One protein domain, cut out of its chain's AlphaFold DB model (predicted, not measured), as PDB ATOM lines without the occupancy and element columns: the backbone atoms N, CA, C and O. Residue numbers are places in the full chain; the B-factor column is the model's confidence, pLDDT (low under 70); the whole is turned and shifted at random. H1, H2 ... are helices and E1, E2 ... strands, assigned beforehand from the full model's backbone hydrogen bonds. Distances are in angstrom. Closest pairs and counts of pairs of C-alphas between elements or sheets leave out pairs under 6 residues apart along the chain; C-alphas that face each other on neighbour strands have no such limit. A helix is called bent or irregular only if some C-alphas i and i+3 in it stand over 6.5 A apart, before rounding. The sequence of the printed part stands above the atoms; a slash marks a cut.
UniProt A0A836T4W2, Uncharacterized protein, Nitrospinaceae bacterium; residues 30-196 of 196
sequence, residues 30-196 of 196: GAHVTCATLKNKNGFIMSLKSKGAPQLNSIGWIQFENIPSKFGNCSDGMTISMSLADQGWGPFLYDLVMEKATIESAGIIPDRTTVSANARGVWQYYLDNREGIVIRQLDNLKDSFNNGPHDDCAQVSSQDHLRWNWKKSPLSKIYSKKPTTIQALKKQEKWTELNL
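This is residues 30 to 196 of the 196 residues of an uncharacterized protein of Nitrospinaceae bacterium (UniProt A0A836T4W2). A twisted wall of five strands, E4 E3 E2 E1 E7, stands toward one end of an elongated body, with H1 packed slantwise on one face and H4 set about perpendicular to H1. H1 lies near the middle, between this wall and E6 of a second, small sheet of E5 and E6; H2 stands beside that small sheet, while H3 and the unnamed stretch of residues 138 to 155 make the other end of the body. The printed part has 167 residues, with seven named strands and four named helices in the order E1 E2 E3 E4 H1 H2 E5 H3 E6 H4 E7. The large sheet is mixed, the small one antiparallel, and the class is mixed, helices and strands. The whole is compact, with a radius of gyration of the C-alphas of 16.1 A, and spans 51 by 30 by 26 A.

Find C-alpha 32 at (18.162, 22.114, 38.614), where E1 begins; it runs 16.5 A to residue 37. E2 follows at residues 43 to 49, 19.0 A long. Then read E3, residues 58 to 66, the longest strand at 23.2 A. E4, residues 78 to 85, is 19.5 A long and bends by 62 degrees at residue 81. At C-alpha 90, (7.490, 29.236, 30.383), H1 begins, and it runs 21.0 A to residue 104. H2 takes residues 117 to 129 over 17.9 A, and E5 residues 133 to 137. H3, residues 156 to 168, is irregular: C-alphas 161 and 164 are 9.5 A apart. E6 spans residues 173 to 177, H4 residues 180 to 187, and E7 residues 191 to 195, ending at C-alpha 195, (8.408, 19.111, 51.257).

Start at E1, whose parallel neighbour is E7, an edge strand; look for N 35 and O 192 at 2.9 A. E1 to E4 form a meander, each strand the antiparallel neighbour of the one before, in three hairpins. Check N 34 and O 47 at 2.8 A for E1 and E2, N 46 and O 62 at 2.8 A for E2 and E3, and N 63 and O 82 at 2.8 A for E3 and E4. H1 and H4 are on one face of this sheet, making two layers. H1 has a height over the sheet of 8.2 A and lies over E3 and E2; on the local plane it runs slantwise to the strands, at 38 degrees to E2. The closest C-alphas of H1 and E3 are those of Leu 93 and Ile 62, 6.9 A apart. With residues 95 to 100 alone H1 touches H4, about perpendicular at 88 degrees, closest at the C-alphas of Leu 96 and Ile 182, 6.5 A. Next look at E6: its closest C-alpha to H1 is that of Lys 177, 4.9 A from that of Glu 99. E6 and E5 are antiparallel neighbours, with N 134 and O 176 at 2.8 A. H2 and E6 are near each other. H2 and H3 are only just apart, 8.4 A at the closest. Every O i to N i+4 pair is within hydrogen-bond range in H1, H2 and H4; in H3 it is 4 of 9, beside 5 of 10 O i to N i+3 pairs.

The C-alphas of Gly 52 and Asn 146 are the two farthest apart, at 52.8 A. The printed part has no cut and ends at Leu 196, the chain's last residue. The links E3 to E4, H1 to H2 and E5 to H3 are long, the last with 18 residues. The mean pLDDT of the printed part is 93.3; look for values under 70 at residues 52 to 57, between E2 and E3.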
ATOM      1  N   GLY A  30      24.826  23.750  36.572       88.69
ATOM      2  CA  GLY A  30      24.500  23.657  37.998       88.69
ATOM      3  C   GLY A  30      23.080  24.090  38.384       88.69
ATOM      4  O   GLY A  30      22.743  24.035  39.569       88.69
ATOM      5  N   ALA A  31      22.248  24.508  37.428       93.19
ATOM      6  CA  ALA A  31      20.822  24.696  37.655       93.19
ATOM      7  C   ALA A  31      20.090  23.346  37.705       93.19
ATOM      8  O   ALA A  31      20.506  22.360  37.091       93.19
ATOM      9  N   HIS A  32      18.986  23.308  38.444       94.12
ATOM     10  CA  HIS A  32      18.162  22.114  38.614       94.12
ATOM     11  C   HIS A  32      16.689  22.487  38.776       94.12
ATOM     12  O   HIS A  32      16.342  23.622  39.112       94.12
ATOM     13  N   VAL A  33      15.817  21.514  38.535       96.12
ATOM     14  CA  VAL A  33      14.383  21.640  38.766       96.12
ATOM     15  C   VAL A  33      14.046  21.117  40.155       96.12
ATOM     16  O   VAL A  33      14.466  20.025  40.538       96.12
ATOM     17  N   THR A  34      13.257  21.886  40.899       95.44
ATOM     18  CA  THR A  34      12.660  21.459  42.163       95.44
ATOM     19  C   THR A  34      11.152  21.333  42.022       95.44
ATOM     20  O   THR A  34      10.512  22.253  41.515       95.44
ATOM     21  N   CYS A  35      10.587  20.253  42.545       96.69
ATOM     22  CA  CYS A  35       9.155  20.097  42.755       96.69
ATOM     23  C   CYS A  35       8.895  20.051  44.262       96.69
ATOM     24  O   CYS A  35       9.388  19.167  44.957       96.69
ATOM     25  N   ALA A  36       8.187  21.049  44.781       95.75
ATOM     26  CA  ALA A  36       7.964  21.211  46.210       95.75
ATOM     27  C   ALA A  36       6.481  21.039  46.545       95.75
ATOM     28  O   ALA A  36       5.651  21.765  46.007       95.75
ATOM     29  N   THR A  37       6.143  20.110  47.436       96.56
ATOM     30  CA  THR A  37       4.761  19.922  47.911       96.56
ATOM     31  C   THR A  37       4.367  21.074  48.836       96.56
ATOM     32  O   THR A  37       5.115  21.406  49.755       96.56
ATOM     33  N   LEU A  38       3.195  21.678  48.617       93.25
ATOM     34  CA  LEU A  38       2.660  22.745  49.470       93.25
ATOM     35  C   LEU A  38       2.350  22.231  50.890       93.25
ATOM     36  O   LEU A  38       1.969  21.077  51.074       93.25
ATOM     37  N   LYS A  39       2.437  23.106  51.903       91.44
ATOM     38  CA  LYS A  39       2.226  22.761  53.330       91.44
ATOM     39  C   LYS A  39       0.870  22.120  53.631       91.44
ATOM     40  O   LYS A  39       0.764  21.207  54.444       91.44
ATOM     41  N   ASN A  40      -0.178  22.609  52.979       89.94
ATOM     42  CA  ASN A  40      -1.543  22.083  53.069       89.94
ATOM     43  C   ASN A  40      -1.749  20.802  52.231       89.94
ATOM     44  O   ASN A  40      -2.853  20.267  52.215       89.94
ATOM     45  N   LYS A  41      -0.704  20.331  51.532       89.00
ATOM     46  CA  LYS A  41      -0.682  19.148  50.663       89.00
ATOM     47  C   LYS A  41      -1.714  19.174  49.534       89.00
ATOM     48  O   LYS A  41      -2.075  18.125  49.014       89.00
ATOM     49  N   ASN A  42      -2.189  20.359  49.147       93.50
ATOM     50  CA  ASN A  42      -3.189  20.497  48.088       93.50
ATOM     51  C   ASN A  42      -2.575  20.709  46.696       93.50
ATOM     52  O   ASN A  42      -3.322  20.885  45.738       93.50
ATOM     53  N   GLY A  43      -1.250  20.743  46.572       96.12
ATOM     54  CA  GLY A  43      -0.587  21.096  45.328       96.12
ATOM     55  C   GLY A  43       0.924  21.179  45.455       96.12
ATOM     56  O   GLY A  43       1.513  20.745  46.449       96.12
ATOM     57  N   PHE A  44       1.539  21.767  44.435       97.75
ATOM     58  CA  PHE A  44       2.982  21.816  44.274       97.75
ATOM     59  C   PHE A  44       3.451  23.166  43.736       97.75
ATOM     60  O   PHE A  44       2.708  23.907  43.090       97.75
ATOM     61  N   ILE A  45       4.733  23.443  43.951       96.75
ATOM     62  CA  ILE A  45       5.487  24.490  43.271       96.75
ATOM     63  C   ILE A  45       6.572  23.811  42.438       96.75
ATOM     64  O   ILE A  45       7.478  23.173  42.978       96.75
ATOM     65  N   MET A  46       6.482  23.961  41.120       97.12
ATOM     66  CA  MET A  46       7.547  23.626  40.180       97.12
ATOM     67  C   MET A  46       8.481  24.824  40.063       97.12
ATOM     68  O   MET A  46       8.001  25.938  39.872       97.12
ATOM     69  N   SER A  47       9.795  24.644  40.151       95.81
ATOM     70  CA  SER A  47      10.751  25.741  39.953       95.81
ATOM     71  C   SER A  47      11.997  25.287  39.217       95.81
ATOM     72  O   SER A  47      12.548  24.239  39.534       95.81
ATOM     73  N   LEU A  48      12.491  26.112  38.298       96.00
ATOM     74  CA  LEU A  48      13.838  26.002  37.748       96.00
ATOM     75  C   LEU A  48      14.752  26.960  38.520       96.00
ATOM     76  O   LEU A  48      14.551  28.177  38.496       96.00
ATOM     77  N   LYS A  49      15.739  26.418  39.233       92.75
ATOM     78  CA  LYS A  49      16.616  27.176  40.133       92.75
ATOM     79  C   LYS A  49      18.049  27.181  39.630       92.75
ATOM     80  O   LYS A  49      18.593  26.133  39.295       92.75
ATOM     81  N   SER A  50      18.672  28.356  39.645       87.38
ATOM     82  CA  SER A  50      20.110  28.498  39.410       87.38
ATOM     83  C   SER A  50      20.921  27.873  40.550       87.38
ATOM     84  O   SER A  50      20.442  27.741  41.682       87.38
ATOM     85  N   LYS A  51      22.175  27.503  40.269       79.62
ATOM     86  CA  LYS A  51      23.093  26.927  41.261       79.62
ATOM     87  C   LYS A  51      23.229  27.838  42.488       79.62
ATOM     88  O   LYS A  51      23.549  29.014  42.348       79.62
ATOM     89  N   GLY A  52      23.012  27.290  43.686       68.12
ATOM     90  CA  GLY A  52      23.182  28.018  44.954       68.12
ATOM     91  C   GLY A  52      22.179  29.153  45.190       68.12
ATOM     92  O   GLY A  52      22.363  29.939  46.117       68.12
ATOM     93  N   ALA A  53      21.134  29.263  44.367       63.72
ATOM     94  CA  ALA A  53      20.150  30.319  44.513       63.72
ATOM     95  C   ALA A  53      19.350  30.162  45.826       63.72
ATOM     96  O   ALA A  53      18.884  29.056  46.129       63.72
ATOM     97  N   PRO A  54      19.145  31.250  46.601       62.94
ATOM     98  CA  PRO A  54      18.168  31.272  47.687       62.94
ATOM     99  C   PRO A  54      16.785  30.846  47.184       62.94
ATOM    100  O   PRO A  54      16.493  30.985  45.998       62.94
ATOM    101  N   GLN A  55      15.895  30.397  48.076       57.75
ATOM    102  CA  GLN A  55      14.566  29.900  47.679       57.75
ATOM    103  C   GLN A  55      13.753  30.871  46.797       57.75
ATOM    104  O   GLN A  55      12.919  30.405  46.028       57.75
ATOM    105  N   LEU A  56      14.018  32.181  46.885       55.44
ATOM    106  CA  LEU A  56      13.343  33.244  46.133       55.44
ATOM    107  C   LEU A  56      13.943  33.534  44.741       55.44
ATOM    108  O   LEU A  56      13.280  34.183  43.940       55.44
ATOM    109  N   ASN A  57      15.158  33.062  44.429       69.62
ATOM    110  CA  ASN A  57      15.797  33.292  43.128       69.62
ATOM    111  C   ASN A  57      15.619  32.064  42.228       69.62
ATOM    112  O   ASN A  57      16.429  31.137  42.226       69.62
ATOM    113  N   SER A  58      14.550  32.054  41.443       84.81
ATOM    114  CA  SER A  58      14.313  31.050  40.402       84.81
ATOM    115  C   SER A  58      14.338  31.698  39.026       84.81
ATOM    116  O   SER A  58      13.815  32.797  38.874       84.81
ATOM    117  N   ILE A  59      14.835  30.967  38.029       93.50
ATOM    118  CA  ILE A  59      14.672  31.297  36.603       93.50
ATOM    119  C   ILE A  59      13.181  31.286  36.233       93.50
ATOM    120  O   ILE A  59      12.710  32.030  35.385       93.50
ATOM    121  N   GLY A  60      12.404  30.434  36.894       94.12
ATOM    122  CA  GLY A  60      10.957  30.468  36.809       94.12
ATOM    123  C   GLY A  60      10.324  29.478  37.763       94.12
ATOM    124  O   GLY A  60      10.975  28.541  38.234       94.12
ATOM    125  N   TRP A  61       9.047  29.687  38.040       95.12
ATOM    126  CA  TRP A  61       8.242  28.829  38.878       95.12
ATOM    127  C   TRP A  61       6.768  28.848  38.475       95.12
ATOM    128  O   TRP A  61       6.242  29.828  37.945       95.12
ATOM    129  N   ILE A  62       6.096  27.732  38.739       95.50
ATOM    130  CA  ILE A  62       4.656  27.578  38.562       95.50
ATOM    131  C   ILE A  62       4.099  26.874  39.792       95.50
ATOM    132  O   ILE A  62       4.577  25.803  40.165       95.50
ATOM    133  N   GLN A  63       3.079  27.468  40.399       95.62
ATOM    134  CA  GLN A  63       2.270  26.829  41.425       95.62
ATOM    135  C   GLN A  63       1.005  26.249  40.792       95.62
ATOM    136  O   GLN A  63       0.323  26.917  40.008       95.62
ATOM    137  N   PHE A  64       0.691  25.009  41.149       96.56
ATOM    138  CA  PHE A  64      -0.506  24.314  40.697       96.56
ATOM    139  C   PHE A  64      -1.070  23.433  41.808       96.56
ATOM    140  O   PHE A  64      -0.331  22.887  42.627       96.56
ATOM    141  N   GLU A  65      -2.390  23.322  41.859       96.81
ATOM    142  CA  GLU A  65      -3.101  22.738  42.993       96.81
ATOM    143  C   GLU A  65      -4.411  22.071  42.583       96.81
ATOM    144  O   GLU A  65      -4.916  22.257  41.473       96.81
ATOM    145  N   ASN A  66      -4.953  21.272  43.495       96.50
ATOM    146  CA  ASN A  66      -6.241  20.621  43.337       96.50
ATOM    147  C   ASN A  66      -7.350  21.657  43.186       96.50
ATOM    148  O   ASN A  66      -7.365  22.704  43.841       96.50
ATOM    149  N   ILE A  67      -8.323  21.333  42.345       94.44
ATOM    150  CA  ILE A  67      -9.472  22.198  42.120       94.44
ATOM    151  C   ILE A  67     -10.409  22.119  43.333       94.44
ATOM    152  O   ILE A  67     -10.744  21.024  43.788       94.44
ATOM    153  N   PRO A  68     -10.893  23.259  43.854       93.44
ATOM    154  CA  PRO A  68     -11.932  23.257  44.873       93.44
ATOM    155  C   PRO A  68     -13.204  22.538  44.401       93.44
ATOM    156  O   PRO A  68     -13.735  22.861  43.339       93.44
ATOM    157  N   SER A  69     -13.766  21.664  45.240       93.31
ATOM    158  CA  SER A  69     -14.949  20.841  44.920       93.31
ATOM    159  C   SER A  69     -16.185  21.630  44.469       93.31
ATOM    160  O   SER A  69     -17.026  21.107  43.744       93.31
ATOM    161  N   LYS A  70     -16.288  22.919  44.827       95.50
ATOM    162  CA  LYS A  70     -17.342  23.824  44.328       95.50
ATOM    163  C   LYS A  70     -17.372  23.957  42.799       95.50
ATOM    164  O   LYS A  70     -18.353  24.458  42.259       95.50
ATOM    165  N   PHE A  71     -16.297  23.573  42.111       96.88
ATOM    166  CA  PHE A  71     -16.213  23.582  40.655       96.88
ATOM    167  C   PHE A  71     -16.544  22.230  40.018       96.88
ATOM    168  O   PHE A  71     -16.429  22.137  38.802       96.88
ATOM    169  N   GLY A  72     -16.985  21.229  40.782       97.06
ATOM    170  CA  GLY A  72     -17.249  19.875  40.289       97.06
ATOM    171  C   GLY A  72     -16.048  18.945  40.444       97.06
ATOM    172  O   GLY A  72     -15.020  19.334  41.001       97.06
ATOM    173  N   ASN A  73     -16.197  17.711  39.961       97.00
ATOM    174  CA  ASN A  73     -15.153  16.688  40.053       97.00
ATOM    175  C   ASN A  73     -14.031  16.932  39.038       97.00
ATOM    176  O   ASN A  73     -12.879  16.615  39.313       97.00
ATOM    177  N   CYS A  74     -14.341  17.534  37.883       97.50
ATOM    178  CA  CYS A  74     -13.350  17.986  36.905       97.50
ATOM    179  C   CYS A  74     -12.339  16.914  36.461       97.50
ATOM    180  O   CYS A  74     -11.199  17.246  36.124       97.50
ATOM    181  N   SER A  75     -12.744  15.639  36.455       97.00
ATOM    182  CA  SER A  75     -11.861  14.489  36.227       97.00
ATOM    183  C   SER A  75     -10.610  14.507  37.105       97.00
ATOM    184  O   SER A  75      -9.538  14.199  36.606       97.00
ATOM    185  N   ASP A  76     -10.713  14.957  38.356       96.38
ATOM    186  CA  ASP A  76      -9.591  15.109  39.289       96.38
ATOM    187  C   ASP A  76      -8.466  16.036  38.780       96.38
ATOM    188  O   ASP A  76      -7.319  15.963  39.217       96.38
ATOM    189  N   GLY A  77      -8.751  16.940  37.841       97.19
ATOM    190  CA  GLY A  77      -7.748  17.860  37.311       97.19
ATOM    191  C   GLY A  77      -7.096  18.752  38.378       97.19
ATOM    192  O   GLY A  77      -7.670  19.055  39.425       97.19
ATOM    193  N   MET A  78      -5.897  19.245  38.078       98.00
ATOM    194  CA  MET A  78      -5.254  20.320  38.839       98.00
ATOM    195  C   MET A  78      -5.315  21.634  38.053       98.00
ATOM    196  O   MET A  78      -5.348  21.630  36.826       98.00
ATOM    197  N   THR A  79      -5.309  22.774  38.734       95.44
ATOM    198  CA  THR A  79      -5.270  24.100  38.099       95.44
ATOM    199  C   THR A  79      -3.971  24.817  38.427       95.44
ATOM    200  O   THR A  79      -3.425  24.672  39.518       95.44
ATOM    201  N   ILE A  80      -3.486  25.623  37.486       92.62
ATOM    202  CA  ILE A  80      -2.379  26.551  37.730       92.62
ATOM    203  C   ILE A  80      -2.946  27.767  38.455       92.62
ATOM    204  O   ILE A  80      -3.901  28.372  37.970       92.62
ATOM    205  N   SER A  81      -2.363  28.127  39.597       89.12
ATOM    206  CA  SER A  81      -2.767  29.314  40.356       89.12
ATOM    207  C   SER A  81      -1.833  30.496  40.147       89.12
ATOM    208  O   SER A  81      -2.288  31.639  40.113       89.12
ATOM    209  N   MET A  82      -0.538  30.246  39.952       87.69
ATOM    210  CA  MET A  82       0.452  31.293  39.699       87.69
ATOM    211  C   MET A  82       1.568  30.779  38.791       87.69
ATOM    212  O   MET A  82       1.989  29.630  38.901       87.69
ATOM    213  N   SER A  83       2.074  31.642  37.912       90.00
ATOM    214  CA  SER A  83       3.211  31.328  37.045       90.00
ATOM    215  C   SER A  83       4.061  32.563  36.789       90.00
ATOM    216  O   SER A  83       3.523  33.611  36.428       90.00
ATOM    217  N   LEU A  84       5.375  32.414  36.896       89.50
ATOM    218  CA  LEU A  84       6.358  33.414  36.501       89.50
ATOM    219  C   LEU A  84       7.570  32.693  35.919       89.50
ATOM    220  O   LEU A  84       8.073  31.760  36.532       89.50
ATOM    221  N   ALA A  85       8.055  33.110  34.760       91.06
ATOM    222  CA  ALA A  85       9.260  32.536  34.180       91.06
ATOM    223  C   ALA A  85      10.016  33.586  33.377       91.06
ATOM    224  O   ALA A  85       9.401  34.433  32.727       91.06
ATOM    225  N   ASP A  86      11.340  33.481  33.404       91.62
ATOM    226  CA  ASP A  86      12.213  34.164  32.468       91.62
ATOM    227  C   ASP A  86      11.894  33.735  31.034       91.62
ATOM    228  O   ASP A  86      11.354  32.651  30.766       91.62
ATOM    229  N   GLN A  87      12.285  34.597  30.102       87.75
ATOM    230  CA  GLN A  87      12.053  34.413  28.681       87.75
ATOM    231  C   GLN A  87      12.507  33.023  28.190       87.75
ATOM    232  O   GLN A  87      13.622  32.568  28.472       87.75
ATOM    233  N   GLY A  88      11.633  32.331  27.458       89.00
ATOM    234  CA  GLY A  88      11.846  30.999  26.893       89.00
ATOM    235  C   GLY A  88      11.605  29.819  27.842       89.00
ATOM    236  O   GLY A  88      11.506  28.687  27.366       89.00
ATOM    237  N   TRP A  89      11.478  30.034  29.158       93.31
ATOM    238  CA  TRP A  89      11.321  28.952  30.148       93.31
ATOM    239  C   TRP A  89       9.873  28.609  30.505       93.31
ATOM    240  O   TRP A  89       9.620  27.551  31.086       93.31
ATOM    241  N   GLY A  90       8.916  29.463  30.138       91.00
ATOM    242  CA  GLY A  90       7.490  29.236  30.383       91.00
ATOM    243  C   GLY A  90       7.000  27.879  29.853       91.00
ATOM    244  O   GLY A  90       6.555  27.059  30.658       91.00
ATOM    245  N   PRO A  91       7.133  27.586  28.543       91.00
ATOM    246  CA  PRO A  91       6.682  26.314  27.967       91.00
ATOM    247  C   PRO A  91       7.336  25.079  28.604       91.00
ATOM    248  O   PRO A  91       6.678  24.061  28.809       91.00
ATOM    249  N   PHE A  92       8.619  25.171  28.966       93.94
ATOM    250  CA  PHE A  92       9.334  24.095  29.657       93.94
ATOM    251  C   PHE A  92       8.709  23.776  31.018       93.94
ATOM    252  O   PHE A  92       8.429  22.617  31.322       93.94
ATOM    253  N   LEU A  93       8.451  24.805  31.829       96.38
ATOM    254  CA  LEU A  93       7.840  24.632  33.146       96.38
ATOM    255  C   LEU A  93       6.388  24.150  33.043       96.38
ATOM    256  O   LEU A  93       5.989  23.292  33.827       96.38
ATOM    257  N   TYR A  94       5.614  24.642  32.072       94.50
ATOM    258  CA  TYR A  94       4.241  24.177  31.832       94.50
ATOM    259  C   TYR A  94       4.188  22.686  31.491       94.50
ATOM    260  O   TYR A  94       3.337  21.963  32.009       94.50
ATOM    261  N   ASP A  95       5.117  22.205  30.667       94.94
ATOM    262  CA  ASP A  95       5.214  20.785  30.344       94.94
ATOM    263  C   ASP A  95       5.538  19.938  31.577       94.94
ATOM    264  O   ASP A  95       4.893  18.915  31.797       94.94
ATOM    265  N   LEU A  96       6.484  20.374  32.415       97.94
ATOM    266  CA  LEU A  96       6.811  19.682  33.666       97.94
ATOM    267  C   LEU A  96       5.631  19.659  34.640       97.94
ATOM    268  O   LEU A  96       5.386  18.645  35.290       97.94
ATOM    269  N   VAL A  97       4.886  20.759  34.728       98.00
ATOM    270  CA  VAL A  97       3.657  20.838  35.523       98.00
ATOM    271  C   VAL A  97       2.610  19.861  34.995       98.00
ATOM    272  O   VAL A  97       2.030  19.116  35.780       98.00
ATOM    273  N   MET A  98       2.404  19.798  33.679       98.06
ATOM    274  CA  MET A  98       1.463  18.861  33.063       98.06
ATOM    275  C   MET A  98       1.875  17.402  33.297       98.06
ATOM    276  O   MET A  98       1.030  16.572  33.633       98.06
ATOM    277  N   GLU A  99       3.166  17.089  33.174       98.44
ATOM    278  CA  GLU A  99       3.713  15.764  33.477       98.44
ATOM    279  C   GLU A  99       3.519  15.394  34.955       98.44
ATOM    280  O   GLU A  99       3.039  14.301  35.258       98.44
ATOM    281  N   LYS A 100       3.828  16.307  35.884       98.44
ATOM    282  CA  LYS A 100       3.657  16.071  37.324       98.44
ATOM    283  C   LYS A 100       2.182  15.920  37.698       98.44
ATOM    284  O   LYS A 100       1.841  14.965  38.380       98.44
ATOM    285  N   ALA A 101       1.300  16.777  37.193       98.31
ATOM    286  CA  ALA A 101      -0.140  16.658  37.418       98.31
ATOM    287  C   ALA A 101      -0.739  15.376  36.811       98.31
ATOM    288  O   ALA A 101      -1.758  14.899  37.291       98.31
ATOM    289  N   THR A 102      -0.111  14.804  35.777       98.44
ATOM    290  CA  THR A 102      -0.494  13.494  35.216       98.44
ATOM    291  C   THR A 102      -0.013  12.325  36.082       98.44
ATOM    292  O   THR A 102      -0.623  11.263  36.069       98.44
ATOM    293  N   ILE A 103       1.100  12.482  36.808       97.88
ATOM    294  CA  ILE A 103       1.565  11.475  37.775       97.88
ATOM    295  C   ILE A 103       0.664  11.472  39.012       97.88
ATOM    296  O   ILE A 103       0.292  10.408  39.495       97.88
ATOM    297  N   GLU A 104       0.360  12.658  39.536       97.19
ATOM    298  CA  GLU A 104      -0.352  12.822  40.809       97.19
ATOM    299  C   GLU A 104      -1.872  12.746  40.651       97.19
ATOM    300  O   GLU A 104      -2.580  12.451  41.609       97.19
ATOM    301  N   SER A 105      -2.373  13.039  39.451       96.12
ATOM    302  CA  SER A 105      -3.794  13.042  39.143       96.12
ATOM    303  C   SER A 105      -4.032  12.869  37.633       96.12
ATOM    304  O   SER A 105      -3.327  12.123  36.958       96.12
ATOM    305  N   ALA A 106      -5.030  13.539  37.060       96.94
ATOM    306  CA  ALA A 106      -5.444  13.346  35.677       96.94
ATOM    307  C   ALA A 106      -4.840  14.334  34.664       96.94
ATOM    308  O   ALA A 106      -5.133  14.209  33.469       96.94
ATOM    309  N   GLY A 107      -4.042  15.310  35.115       98.06
ATOM    310  CA  GLY A 107      -3.487  16.393  34.295       98.06
ATOM    311  C   GLY A 107      -3.837  17.791  34.811       98.06
ATOM    312  O   GLY A 107      -4.329  17.960  35.928       98.06
ATOM    313  N   ILE A 108      -3.586  18.806  33.983       97.81
ATOM    314  CA  ILE A 108      -3.928  20.199  34.284       97.81
ATOM    315  C   ILE A 108      -5.120  20.693  33.483       97.81
ATOM    316  O   ILE A 108      -5.348  20.294  32.337       97.81
ATOM    317  N   ILE A 109      -5.847  21.626  34.082       97.31
ATOM    318  CA  ILE A 109      -6.968  22.303  33.462       97.31
ATOM    319  C   ILE A 109      -6.808  23.831  33.581       97.31
ATOM    320  O   ILE A 109      -6.225  24.327  34.545       97.31
ATOM    321  N   PRO A 110      -7.353  24.595  32.622       94.88
ATOM    322  CA  PRO A 110      -7.509  26.046  32.706       94.88
ATOM    323  C   PRO A 110      -8.269  26.509  33.958       94.88
ATOM    324  O   PRO A 110      -9.112  25.767  34.467       94.88
ATOM    325  N   ASP A 111      -8.053  27.755  34.394       92.56
ATOM    326  CA  ASP A 111      -8.811  28.346  35.506       92.56
ATOM    327  C   ASP A 111     -10.327  28.297  35.242       92.56
ATOM    328  O   ASP A 111     -10.806  28.545  34.125       92.56
ATOM    329  N   ARG A 112     -11.092  27.953  36.281       94.56
ATOM    330  CA  ARG A 112     -12.537  27.708  36.185       94.56
ATOM    331  C   ARG A 112     -13.402  28.952  36.270       94.56
ATOM    332  O   ARG A 112     -14.602  28.864  36.020       94.56
ATOM    333  N   THR A 113     -12.814  30.093  36.601       92.06
ATOM    334  CA  THR A 113     -13.511  31.360  36.804       92.06
ATOM    335  C   THR A 113     -13.219  32.337  35.678       92.06
ATOM    336  O   THR A 113     -14.140  32.749  34.981       92.06
ATOM    337  N   THR A 114     -11.952  32.689  35.462       89.75
ATOM    338  CA  THR A 114     -11.532  33.713  34.506       89.75
ATOM    339  C   THR A 114     -10.166  33.370  33.933       89.75
ATOM    340  O   THR A 114      -9.211  33.115  34.657       89.75
ATOM    341  N   VAL A 115     -10.049  33.446  32.609       88.69
ATOM    342  CA  VAL A 115      -8.775  33.279  31.900       88.69
ATOM    343  C   VAL A 115      -8.551  34.504  31.021       88.69
ATOM    344  O   VAL A 115      -9.422  34.861  30.219       88.69
ATOM    345  N   SER A 116      -7.394  35.153  31.168       87.56
ATOM    346  CA  SER A 116      -7.021  36.334  30.380       87.56
ATOM    347  C   SER A 116      -6.892  36.004  28.890       87.56
ATOM    348  O   SER A 116      -6.671  34.852  28.518       87.56
ATOM    349  N   ALA A 117      -6.991  37.009  28.016       85.94
ATOM    350  CA  ALA A 117      -6.823  36.805  26.575       85.94
ATOM    351  C   ALA A 117      -5.458  36.183  26.222       85.94
ATOM    352  O   ALA A 117      -5.398  35.268  25.408       85.94
ATOM    353  N   ASN A 118      -4.383  36.610  26.895       81.31
ATOM    354  CA  ASN A 118      -3.048  36.044  26.689       81.31
ATOM    355  C   ASN A 118      -2.990  34.569  27.117       81.31
ATOM    356  O   ASN A 118      -2.472  33.733  26.385       81.31
ATOM    357  N   ALA A 119      -3.572  34.222  28.269       84.50
ATOM    358  CA  ALA A 119      -3.607  32.836  28.729       84.50
ATOM    359  C   ALA A 119      -4.490  31.944  27.833       84.50
ATOM    360  O   ALA A 119      -4.178  30.771  27.648       84.50
ATOM    361  N   ARG A 120      -5.554  32.485  27.213       90.94
ATOM    362  CA  ARG A 120      -6.331  31.764  26.184       90.94
ATOM    363  C   ARG A 120      -5.456  31.365  24.999       90.94
ATOM    364  O   ARG A 120      -5.593  30.242  24.528       90.94
ATOM    365  N   GLY A 121      -4.561  32.255  24.562       88.75
ATOM    366  CA  GLY A 121      -3.591  31.981  23.500       88.75
ATOM    367  C   GLY A 121      -2.680  30.799  23.830       88.75
ATOM    368  O   GLY A 121      -2.505  29.918  22.995       88.75
ATOM    369  N   VAL A 122      -2.201  30.707  25.075       88.38
ATOM    370  CA  VAL A 122      -1.400  29.561  25.545       88.38
ATOM    371  C   VAL A 122      -2.196  28.259  25.460       88.38
ATOM    372  O   VAL A 122      -1.741  27.301  24.841       88.38
ATOM    373  N   TRP A 123      -3.409  28.210  26.017       93.75
ATOM    374  CA  TRP A 123      -4.231  26.993  25.960       93.75
ATOM    375  C   TRP A 123      -4.609  26.600  24.528       93.75
ATOM    376  O   TRP A 123      -4.633  25.413  24.210       93.75
ATOM    377  N   GLN A 124      -4.880  27.581  23.664       94.44
ATOM    378  CA  GLN A 124      -5.143  27.338  22.247       94.44
ATOM    379  C   GLN A 124      -3.908  26.770  21.540       94.44
ATOM    380  O   GLN A 124      -4.021  25.796  20.804       94.44
ATOM    381  N   TYR A 125      -2.721  27.314  21.815       90.50
ATOM    382  CA  TYR A 125      -1.477  26.780  21.270       90.50
ATOM    383  C   TYR A 125      -1.253  25.328  21.689       90.50
ATOM    384  O   TYR A 125      -0.918  24.503  20.843       90.50
ATOM    385  N   TYR A 126      -1.474  25.004  22.968       91.50
ATOM    386  CA  TYR A 126      -1.373  23.628  23.443       91.50
ATOM    387  C   TYR A 126      -2.362  22.722  22.709       91.50
ATOM    388  O   TYR A 126      -1.943  21.694  22.194       91.50
ATOM    389  N   LEU A 127      -3.629  23.131  22.595       94.81
ATOM    390  CA  LEU A 127      -4.657  22.378  21.877       94.81
ATOM    391  C   LEU A 127      -4.283  22.086  20.415       94.81
ATOM    392  O   LEU A 127      -4.495  20.966  19.956       94.81
ATOM    393  N   ASP A 128      -3.752  23.078  19.704       93.06
ATOM    394  CA  ASP A 128      -3.572  22.995  18.253       93.06
ATOM    395  C   ASP A 128      -2.188  22.482  17.830       93.06
ATOM    396  O   ASP A 128      -2.064  21.879  16.766       93.06
ATOM    397  N   ASN A 129      -1.141  22.740  18.625       88.44
ATOM    398  CA  ASN A 129       0.251  22.616  18.171       88.44
ATOM    399  C   ASN A 129       1.154  21.782  19.088       88.44
ATOM    400  O   ASN A 129       2.190  21.299  18.629       88.44
ATOM    401  N   ARG A 130       0.848  21.644  20.387       86.69
ATOM    402  CA  ARG A 130       1.780  20.978  21.310       86.69
ATOM    403  C   ARG A 130       1.628  19.465  21.211       86.69
ATOM    404  O   ARG A 130       0.644  18.892  21.658       86.69
ATOM    405  N   GLU A 131       2.640  18.805  20.668       87.38
ATOM    406  CA  GLU A 131       2.661  17.347  20.557       87.38
ATOM    407  C   GLU A 131       2.852  16.639  21.912       87.38
ATOM    408  O   GLU A 131       3.348  17.201  22.895       87.38
ATOM    409  N   GLY A 132       2.484  15.354  21.953       87.69
ATOM    410  CA  GLY A 132       2.703  14.488  23.115       87.69
ATOM    411  C   GLY A 132       1.750  14.731  24.289       87.69
ATOM    412  O   GLY A 132       1.943  14.136  25.352       87.69
ATOM    413  N   ILE A 133       0.729  15.570  24.103       93.38
ATOM    414  CA  ILE A 133      -0.334  15.795  25.082       93.38
ATOM    415  C   ILE A 133      -1.569  14.951  24.750       93.38
ATOM    416  O   ILE A 133      -1.919  14.743  23.589       93.38
ATOM    417  N   VAL A 134      -2.250  14.479  25.788       97.69
ATOM    418  CA  VAL A 134      -3.567  13.849  25.699       97.69
ATOM    419  C   VAL A 134      -4.592  14.842  26.216       97.69
ATOM    420  O   VAL A 134      -4.498  15.317  27.351       97.69
ATOM    421  N   ILE A 135      -5.581  15.135  25.377       98.06
ATOM    422  CA  ILE A 135      -6.610  16.134  25.640       98.06
ATOM    423  C   ILE A 135      -7.947  15.423  25.782       98.06
ATOM    424  O   ILE A 135      -8.337  14.652  24.904       98.06
ATOM    425  N   ARG A 136      -8.662  15.690  26.874       97.94
ATOM    426  CA  ARG A 136     -10.019  15.172  27.084       97.94
ATOM    427  C   ARG A 136     -10.988  16.320  27.313       97.94
ATOM    428  O   ARG A 136     -10.648  17.325  27.937       97.94
ATOM    429  N   GLN A 137     -12.187  16.174  26.767       98.12
ATOM    430  CA  GLN A 137     -13.270  17.122  26.977       98.12
ATOM    431  C   GLN A 137     -13.808  16.966  28.405       98.12
ATOM    432  O   GLN A 137     -13.971  15.840  28.859       98.12
ATOM    433  N   LEU A 138     -14.055  18.088  29.085       98.12
ATOM    434  CA  LEU A 138     -14.794  18.135  30.349       98.12
ATOM    435  C   LEU A 138     -16.235  18.568  30.080       98.12
ATOM    436  O   LEU A 138     -16.484  19.325  29.126       98.12
ATOM    437  N   ASP A 139     -17.156  18.167  30.947       98.12
ATOM    438  CA  ASP A 139     -18.548  18.596  30.890       98.12
ATOM    439  C   ASP A 139     -18.823  19.790  31.820       98.12
ATOM    440  O   ASP A 139     -17.944  20.283  32.534       98.12
ATOM    441  N   ASN A 140     -20.030  20.342  31.743       97.44
ATOM    442  CA  ASN A 140     -20.544  21.318  32.683       97.44
ATOM    443  C   ASN A 140     -21.239  20.643  33.870       97.44
ATOM    444  O   ASN A 140     -21.658  19.503  33.790       97.44
ATOM    445  N   LEU A 141     -21.459  21.393  34.949       97.44
ATOM    446  CA  LEU A 141     -22.132  20.913  36.169       97.44
ATOM    447  C   LEU A 141     -23.596  20.451  35.992       97.44
ATOM    448  O   LEU A 141     -24.272  20.187  36.982       97.44
ATOM    449  N   LYS A 142     -24.132  20.466  34.769       96.81
ATOM    450  CA  LYS A 142     -25.479  19.982  34.455       96.81
ATOM    451  C   LYS A 142     -25.450  18.624  33.747       96.81
ATOM    452  O   LYS A 142     -26.512  18.233  33.274       96.81
ATOM    453  N   ASP A 143     -24.284  17.984  33.623       96.94
ATOM    454  CA  ASP A 143     -24.091  16.714  32.906       96.94
ATOM    455  C   ASP A 143     -24.725  16.763  31.501       96.94
ATOM    456  O   ASP A 143     -25.632  16.014  31.136       96.94
ATOM    457  N   SER A 144     -24.321  17.754  30.698       96.44
ATOM    458  CA  SER A 144     -24.877  17.965  29.354       96.44
ATOM    459  C   SER A 144     -24.489  16.884  28.340       96.44
ATOM    460  O   SER A 144     -25.030  16.878  27.227       96.44
ATOM    461  N   PHE A 145     -23.537  16.020  28.672       96.50
ATOM    462  CA  PHE A 145     -23.132  14.852  27.902       96.50
ATOM    463  C   PHE A 145     -23.778  13.558  28.406       96.50
ATOM    464  O   PHE A 145     -23.787  12.590  27.646       96.50
ATOM    465  N   ASN A 146     -24.418  13.560  29.580       96.81
ATOM    466  CA  ASN A 146     -25.056  12.397  30.205       96.81
ATOM    467  C   ASN A 146     -24.076  11.224  30.384       96.81
ATOM    468  O   ASN A 146     -24.413  10.068  30.113       96.81
ATOM    469  N   ASN A 147     -22.840  11.528  30.779       95.88
ATOM    470  CA  ASN A 147     -21.772  10.559  31.036       95.88
ATOM    471  C   ASN A 147     -21.424  10.450  32.530       95.88
ATOM    472  O   ASN A 147     -20.517   9.696  32.896       95.88
ATOM    473  N   GLY A 148     -22.206  11.116  33.382       96.44
ATOM    474  CA  GLY A 148     -22.087  11.061  34.826       96.44
ATOM    475  C   GLY A 148     -21.096  12.088  35.377       96.44
ATOM    476  O   GLY A 148     -20.314  12.689  34.651       96.44
ATOM    477  N   PRO A 149     -21.056  12.257  36.705       96.56
ATOM    478  CA  PRO A 149     -20.499  13.459  37.319       96.56
ATOM    479  C   PRO A 149     -18.967  13.519  37.332       96.56
ATOM    480  O   PRO A 149     -18.396  14.392  37.979       96.56
ATOM    481  N   HIS A 150     -18.263  12.560  36.730       97.00
ATOM    482  CA  HIS A 150     -16.812  12.442  36.872       97.00
ATOM    483  C   HIS A 150     -16.063  13.592  36.180       97.00
ATOM    484  O   HIS A 150     -15.134  14.158  36.753       97.00
ATOM    485  N   ASP A 151     -16.452  13.965  34.961       96.94
ATOM    486  CA  ASP A 151     -15.873  15.083  34.206       96.94
ATOM    487  C   ASP A 151     -16.702  16.371  34.272       96.94
ATOM    488  O   ASP A 151     -16.280  17.387  33.707       96.94
ATOM    489  N   ASP A 152     -17.804  16.363  35.024       98.19
ATOM    490  CA  ASP A 152     -18.571  17.557  35.365       98.19
ATOM    491  C   ASP A 152     -17.677  18.589  36.046       98.19
ATOM    492  O   ASP A 152     -17.079  18.364  37.106       98.19
ATOM    493  N   CYS A 153     -17.603  19.756  35.420       97.50
ATOM    494  CA  CYS A 153     -16.715  20.815  35.839       97.50
ATOM    495  C   CYS A 153     -17.340  22.189  35.582       97.50
ATOM    496  O   CYS A 153     -18.165  22.379  34.689       97.50
ATOM    497  N   ALA A 154     -16.956  23.209  36.340       97.44
ATOM    498  CA  ALA A 154     -17.387  24.568  36.056       97.44
ATOM    499  C   ALA A 154     -16.835  25.023  34.691       97.44
ATOM    500  O   ALA A 154     -15.637  24.951  34.411       97.44
ATOM    501  N   GLN A 155     -17.725  25.522  33.834       97.12
ATOM    502  CA  GLN A 155     -17.414  25.945  32.463       97.12
ATOM    503  C   GLN A 155     -17.500  27.470  32.295       97.12
ATOM    504  O   GLN A 155     -17.708  27.961  31.191       97.12
ATOM    505  N   VAL A 156     -17.353  28.245  33.377       96.62
ATOM    506  CA  VAL A 156     -17.534  29.709  33.338       96.62
ATOM    507  C   VAL A 156     -16.538  30.355  32.378       96.62
ATOM    508  O   VAL A 156     -16.938  31.098  31.487       96.62
ATOM    509  N   SER A 157     -15.254  30.011  32.484       95.69
ATOM    510  CA  SER A 157     -14.216  30.570  31.613       95.69
ATOM    511  C   SER A 157     -14.379  30.146  30.147       95.69
ATOM    512  O   SER A 157     -14.156  30.943  29.234       95.69
ATOM    513  N   SER A 158     -14.828  28.917  29.882       96.88
ATOM    514  CA  SER A 158     -15.069  28.437  28.518       96.88
ATOM    515  C   SER A 158     -16.323  29.053  27.885       96.88
ATOM    516  O   SER A 158     -16.320  29.328  26.681       96.88
ATOM    517  N   GLN A 159     -17.355  29.329  28.685       96.75
ATOM    518  CA  GLN A 159     -18.559  30.059  28.289       96.75
ATOM    519  C   GLN A 159     -18.298  31.558  28.111       96.75
ATOM    520  O   GLN A 159     -18.834  32.148  27.178       96.75
ATOM    521  N   ASP A 160     -17.437  32.175  28.919       96.06
ATOM    522  CA  ASP A 160     -16.973  33.544  28.667       96.06
ATOM    523  C   ASP A 160     -16.222  33.627  27.328       96.06
ATOM    524  O   ASP A 160     -16.440  34.541  26.533       96.06
ATOM    525  N   HIS A 161     -15.396  32.621  27.025       95.12
ATOM    526  CA  HIS A 161     -14.644  32.579  25.776       95.12
ATOM    527  C   HIS A 161     -15.535  32.384  24.538       95.12
ATOM    528  O   HIS A 161     -15.447  33.181  23.606       95.12
ATOM    529  N   LEU A 162     -16.376  31.338  24.497       95.62
ATOM    530  CA  LEU A 162     -17.116  30.940  23.283       95.62
ATOM    531  C   LEU A 162     -18.638  30.799  23.464       95.62
ATOM    532  O   LEU A 162     -19.325  30.316  22.560       95.62
ATOM    533  N   ARG A 163     -19.194  31.221  24.602       94.31
ATOM    534  CA  ARG A 163     -20.636  31.188  24.911       94.31
ATOM    535  C   ARG A 163     -21.251  29.807  24.676       94.31
ATOM    536  O   ARG A 163     -20.854  28.836  25.314       94.31
ATOM    537  N   TRP A 164     -22.207  29.689  23.755       93.56
ATOM    538  CA  TRP A 164     -22.874  28.424  23.423       93.56
ATOM    539  C   TRP A 164     -21.923  27.384  22.808       93.56
ATOM    540  O   TRP A 164     -22.167  26.187  22.921       93.56
ATOM    541  N   ASN A 165     -20.805  27.824  22.221       96.19
ATOM    542  CA  ASN A 165     -19.762  26.968  21.655       96.19
ATOM    543  C   ASN A 165     -18.651  26.629  22.667       96.19
ATOM    544  O   ASN A 165     -17.566  26.220  22.258       96.19
ATOM    545  N   TRP A 166     -18.889  26.769  23.979       96.56
ATOM    546  CA  TRP A 166     -17.900  26.511  25.040       96.56
ATOM    547  C   TRP A 166     -17.189  25.150  24.922       96.56
ATOM    548  O   TRP A 166     -16.008  25.038  25.247       96.56
ATOM    549  N   LYS A 167     -17.855  24.128  24.368       96.81
ATOM    550  CA  LYS A 167     -17.279  22.798  24.083       96.81
ATOM    551  C   LYS A 167     -16.068  22.863  23.140       96.81
ATOM    552  O   LYS A 167     -15.125  22.094  23.265       96.81
ATOM    553  N   LYS A 168     -16.048  23.824  22.214       97.12
ATOM    554  CA  LYS A 168     -14.916  24.058  21.302       97.12
ATOM    555  C   LYS A 168     -13.777  24.835  21.956       97.12
ATOM    556  O   LYS A 168     -12.682  24.862  21.416       97.12
ATOM    557  N   SER A 169     -14.017  25.449  23.113       97.62
ATOM    558  CA  SER A 169     -13.012  26.260  23.791       97.62
ATOM    559  C   SER A 169     -11.849  25.373  24.241       97.62
ATOM    560  O   SER A 169     -12.097  24.285  24.770       97.62
ATOM    561  N   PRO A 170     -10.592  25.828  24.132       97.38
ATOM    562  CA  PRO A 170      -9.479  25.153  24.793       97.38
ATOM    563  C   PRO A 170      -9.648  25.186  26.321       97.38
ATOM    564  O   PRO A 170      -9.069  24.374  27.037       97.38
ATOM    565  N   LEU A 171     -10.503  26.080  26.835       97.62
ATOM    566  CA  LEU A 171     -10.736  26.231  28.265       97.62
ATOM    567  C   LEU A 171     -11.625  25.127  28.879       97.62
ATOM    568  O   LEU A 171     -11.686  24.979  30.099       97.62
ATOM    569  N   SER A 172     -12.321  24.342  28.050       97.94
ATOM    570  CA  SER A 172     -13.258  23.296  28.496       97.94
ATOM    571  C   SER A 172     -12.648  21.895  28.560       97.94
ATOM    572  O   SER A 172     -13.371  20.905  28.514       97.94
ATOM    573  N   LYS A 173     -11.318  21.799  28.618       98.25
ATOM    574  CA  LYS A 173     -10.576  20.544  28.466       98.25
ATOM    575  C   LYS A 173      -9.606  20.325  29.618       98.25
ATOM    576  O   LYS A 173      -9.208  21.280  30.288       98.25
ATOM    577  N   ILE A 174      -9.216  19.070  29.794       98.31
ATOM    578  CA  ILE A 174      -8.078  18.648  30.608       98.31
ATOM    579  C   ILE A 174      -6.939  18.181  29.708       98.31
ATOM    580  O   ILE A 174      -7.169  17.522  28.692       98.31
ATOM    581  N   TYR A 175      -5.721  18.541  30.097       98.44
ATOM    582  CA  TYR A 175      -4.491  18.305  29.359       98.44
ATOM    583  C   TYR A 175      -3.545  17.474  30.220       98.44
ATOM    584  O   TYR A 175      -3.207  17.860  31.338       98.44
ATOM    585  N   SER A 176      -3.112  16.332  29.701       98.19
ATOM    586  CA  SER A 176      -2.164  15.439  30.371       98.19
ATOM    587  C   SER A 176      -0.990  15.115  29.464       98.19
ATOM    588  O   SER A 176      -1.105  15.163  28.239       98.19
ATOM    589  N   LYS A 177       0.150  14.783  30.062       97.12
ATOM    590  CA  LYS A 177       1.387  14.478  29.343       97.12
ATOM    591  C   LYS A 177       2.148  13.384  30.075       97.12
ATOM    592  O   LYS A 177       2.262  13.402  31.297       97.12
ATOM    593  N   LYS A 178       2.671  12.410  29.325       97.19
ATOM    594  CA  LYS A 178       3.510  11.344  29.898       97.19
ATOM    595  C   LYS A 178       4.797  11.949  30.473       97.19
ATOM    596  O   LYS A 178       5.343  12.840  29.830       97.19
ATOM    597  N   PRO A 179       5.337  11.439  31.596       96.44
ATOM    598  CA  PRO A 179       6.427  12.077  32.340       96.44
ATOM    599  C   PRO A 179       7.821  11.895  31.715       96.44
ATOM    600  O   PRO A 179       8.771  11.477  32.376       96.44
ATOM    601  N   THR A 180       7.951  12.170  30.422       95.00
ATOM    602  CA  THR A 180       9.185  11.975  29.653       95.00
ATOM    603  C   THR A 180      10.291  12.945  30.062       95.00
ATOM    604  O   THR A 180      11.445  12.541  30.218       95.00
ATOM    605  N   THR A 181       9.947  14.210  30.296       95.00
ATOM    606  CA  THR A 181      10.900  15.275  30.627       95.00
ATOM    607  C   THR A 181      11.362  15.136  32.074       95.00
ATOM    608  O   THR A 181      12.560  15.181  32.346       95.00
ATOM    609  N   ILE A 182      10.435  14.866  32.999       97.81
ATOM    610  CA  ILE A 182      10.746  14.580  34.405       97.81
ATOM    611  C   ILE A 182      11.679  13.369  34.513       97.81
ATOM    612  O   ILE A 182      12.671  13.418  35.243       97.81
ATOM    613  N   GLN A 183      11.405  12.285  33.780       97.50
ATOM    614  CA  GLN A 183      12.274  11.103  33.778       97.50
ATOM    615  C   GLN A 183      13.679  11.421  33.249       97.50
ATOM    616  O   GLN A 183      14.670  10.982  33.838       97.50
ATOM    617  N   ALA A 184      13.783  12.220  32.185       96.94
ATOM    618  CA  ALA A 184      15.069  12.657  31.653       96.94
ATOM    619  C   ALA A 184      15.849  13.537  32.649       96.94
ATOM    620  O   ALA A 184      17.049  13.330  32.826       96.94
ATOM    621  N   LEU A 185      15.180  14.461  33.351       96.62
ATOM    622  CA  LEU A 185      15.799  15.287  34.395       96.62
ATOM    623  C   LEU A 185      16.306  14.449  35.571       96.62
ATOM    624  O   LEU A 185      17.423  14.671  36.034       96.62
ATOM    625  N   LYS A 186      15.527  13.456  36.019       96.94
ATOM    626  CA  LYS A 186      15.942  12.512  37.070       96.94
ATOM    627  C   LYS A 186      17.190  11.731  36.665       96.94
ATOM    628  O   LYS A 186      18.120  11.628  37.454       96.94
ATOM    629  N   LYS A 187      17.247  11.240  35.421       96.38
ATOM    630  CA  LYS A 187      18.414  10.515  34.889       96.38
ATOM    631  C   LYS A 187      19.681  11.380  34.822       96.38
ATOM    632  O   LYS A 187      20.777  10.841  34.894       96.38
ATOM    633  N   GLN A 188      19.532  12.695  34.666       95.38
ATOM    634  CA  GLN A 188      20.641  13.655  34.643       95.38
ATOM    635  C   GLN A 188      20.943  14.269  36.018       95.38
ATOM    636  O   GLN A 188      21.708  15.226  36.081       95.38
ATOM    637  N   GLU A 189      20.310  13.787  37.094       94.62
ATOM    638  CA  GLU A 189      20.461  14.342  38.450       94.62
ATOM    639  C   GLU A 189      20.108  15.845  38.537       94.62
ATOM    640  O   GLU A 189      20.579  16.573  39.406       94.62
ATOM    641  N   LYS A 190      19.230  16.321  37.641       94.75
ATOM    642  CA  LYS A 190      18.732  17.709  37.581       94.75
ATOM    643  C   LYS A 190      17.336  17.870  38.196       94.75
ATOM    644  O   LYS A 190      16.672  18.875  37.938       94.75
ATOM    645  N   TRP A 191      16.864  16.890  38.966       96.00
ATOM    646  CA  TRP A 191      15.539  16.882  39.592       96.00
ATOM    647  C   TRP A 191      15.625  16.663  41.100       96.00
ATOM    648  O   TRP A 191      16.234  15.693  41.547       96.00
ATOM    649  N   THR A 192      14.908  17.491  41.857       94.75
ATOM    650  CA  THR A 192      14.813  17.395  43.318       94.75
ATOM    651  C   THR A 192      13.356  17.495  43.771       94.75
ATOM    652  O   THR A 192      12.654  18.433  43.399       94.75
ATOM    653  N   GLU A 193      12.900  16.566  44.611       93.88
ATOM    654  CA  GLU A 193      11.605  16.664  45.307       93.88
ATOM    655  C   GLU A 193      11.810  17.272  46.700       93.88
ATOM    656  O   GLU A 193      12.776  16.939  47.390       93.88
ATOM    657  N   LEU A 194      10.902  18.152  47.123       90.38
ATOM    658  CA  LEU A 194      10.953  18.860  48.402       90.38
ATOM    659  C   LEU A 194       9.589  18.813  49.107       90.38
ATOM    660  O   LEU A 194       8.540  18.774  48.464       90.38
ATOM    661  N   ASN A 195       9.603  18.899  50.437       85.25
ATOM    662  CA  ASN A 195       8.408  19.111  51.257       85.25
ATOM    663  C   ASN A 195       8.536  20.469  51.961       85.25
ATOM    664  O   ASN A 195       9.548  20.696  52.629       85.25
ATOM    665  N   LEU A 196       7.561  21.367  51.766       78.50
ATOM    666  CA  LEU A 196       7.538  22.716  52.360       78.50
ATOM    667  C   LEU A 196       6.894  22.759  53.747       78.50
ATOM    668  O   LEU A 196       6.054  21.885  54.054       78.50
TER     669      LEU A 196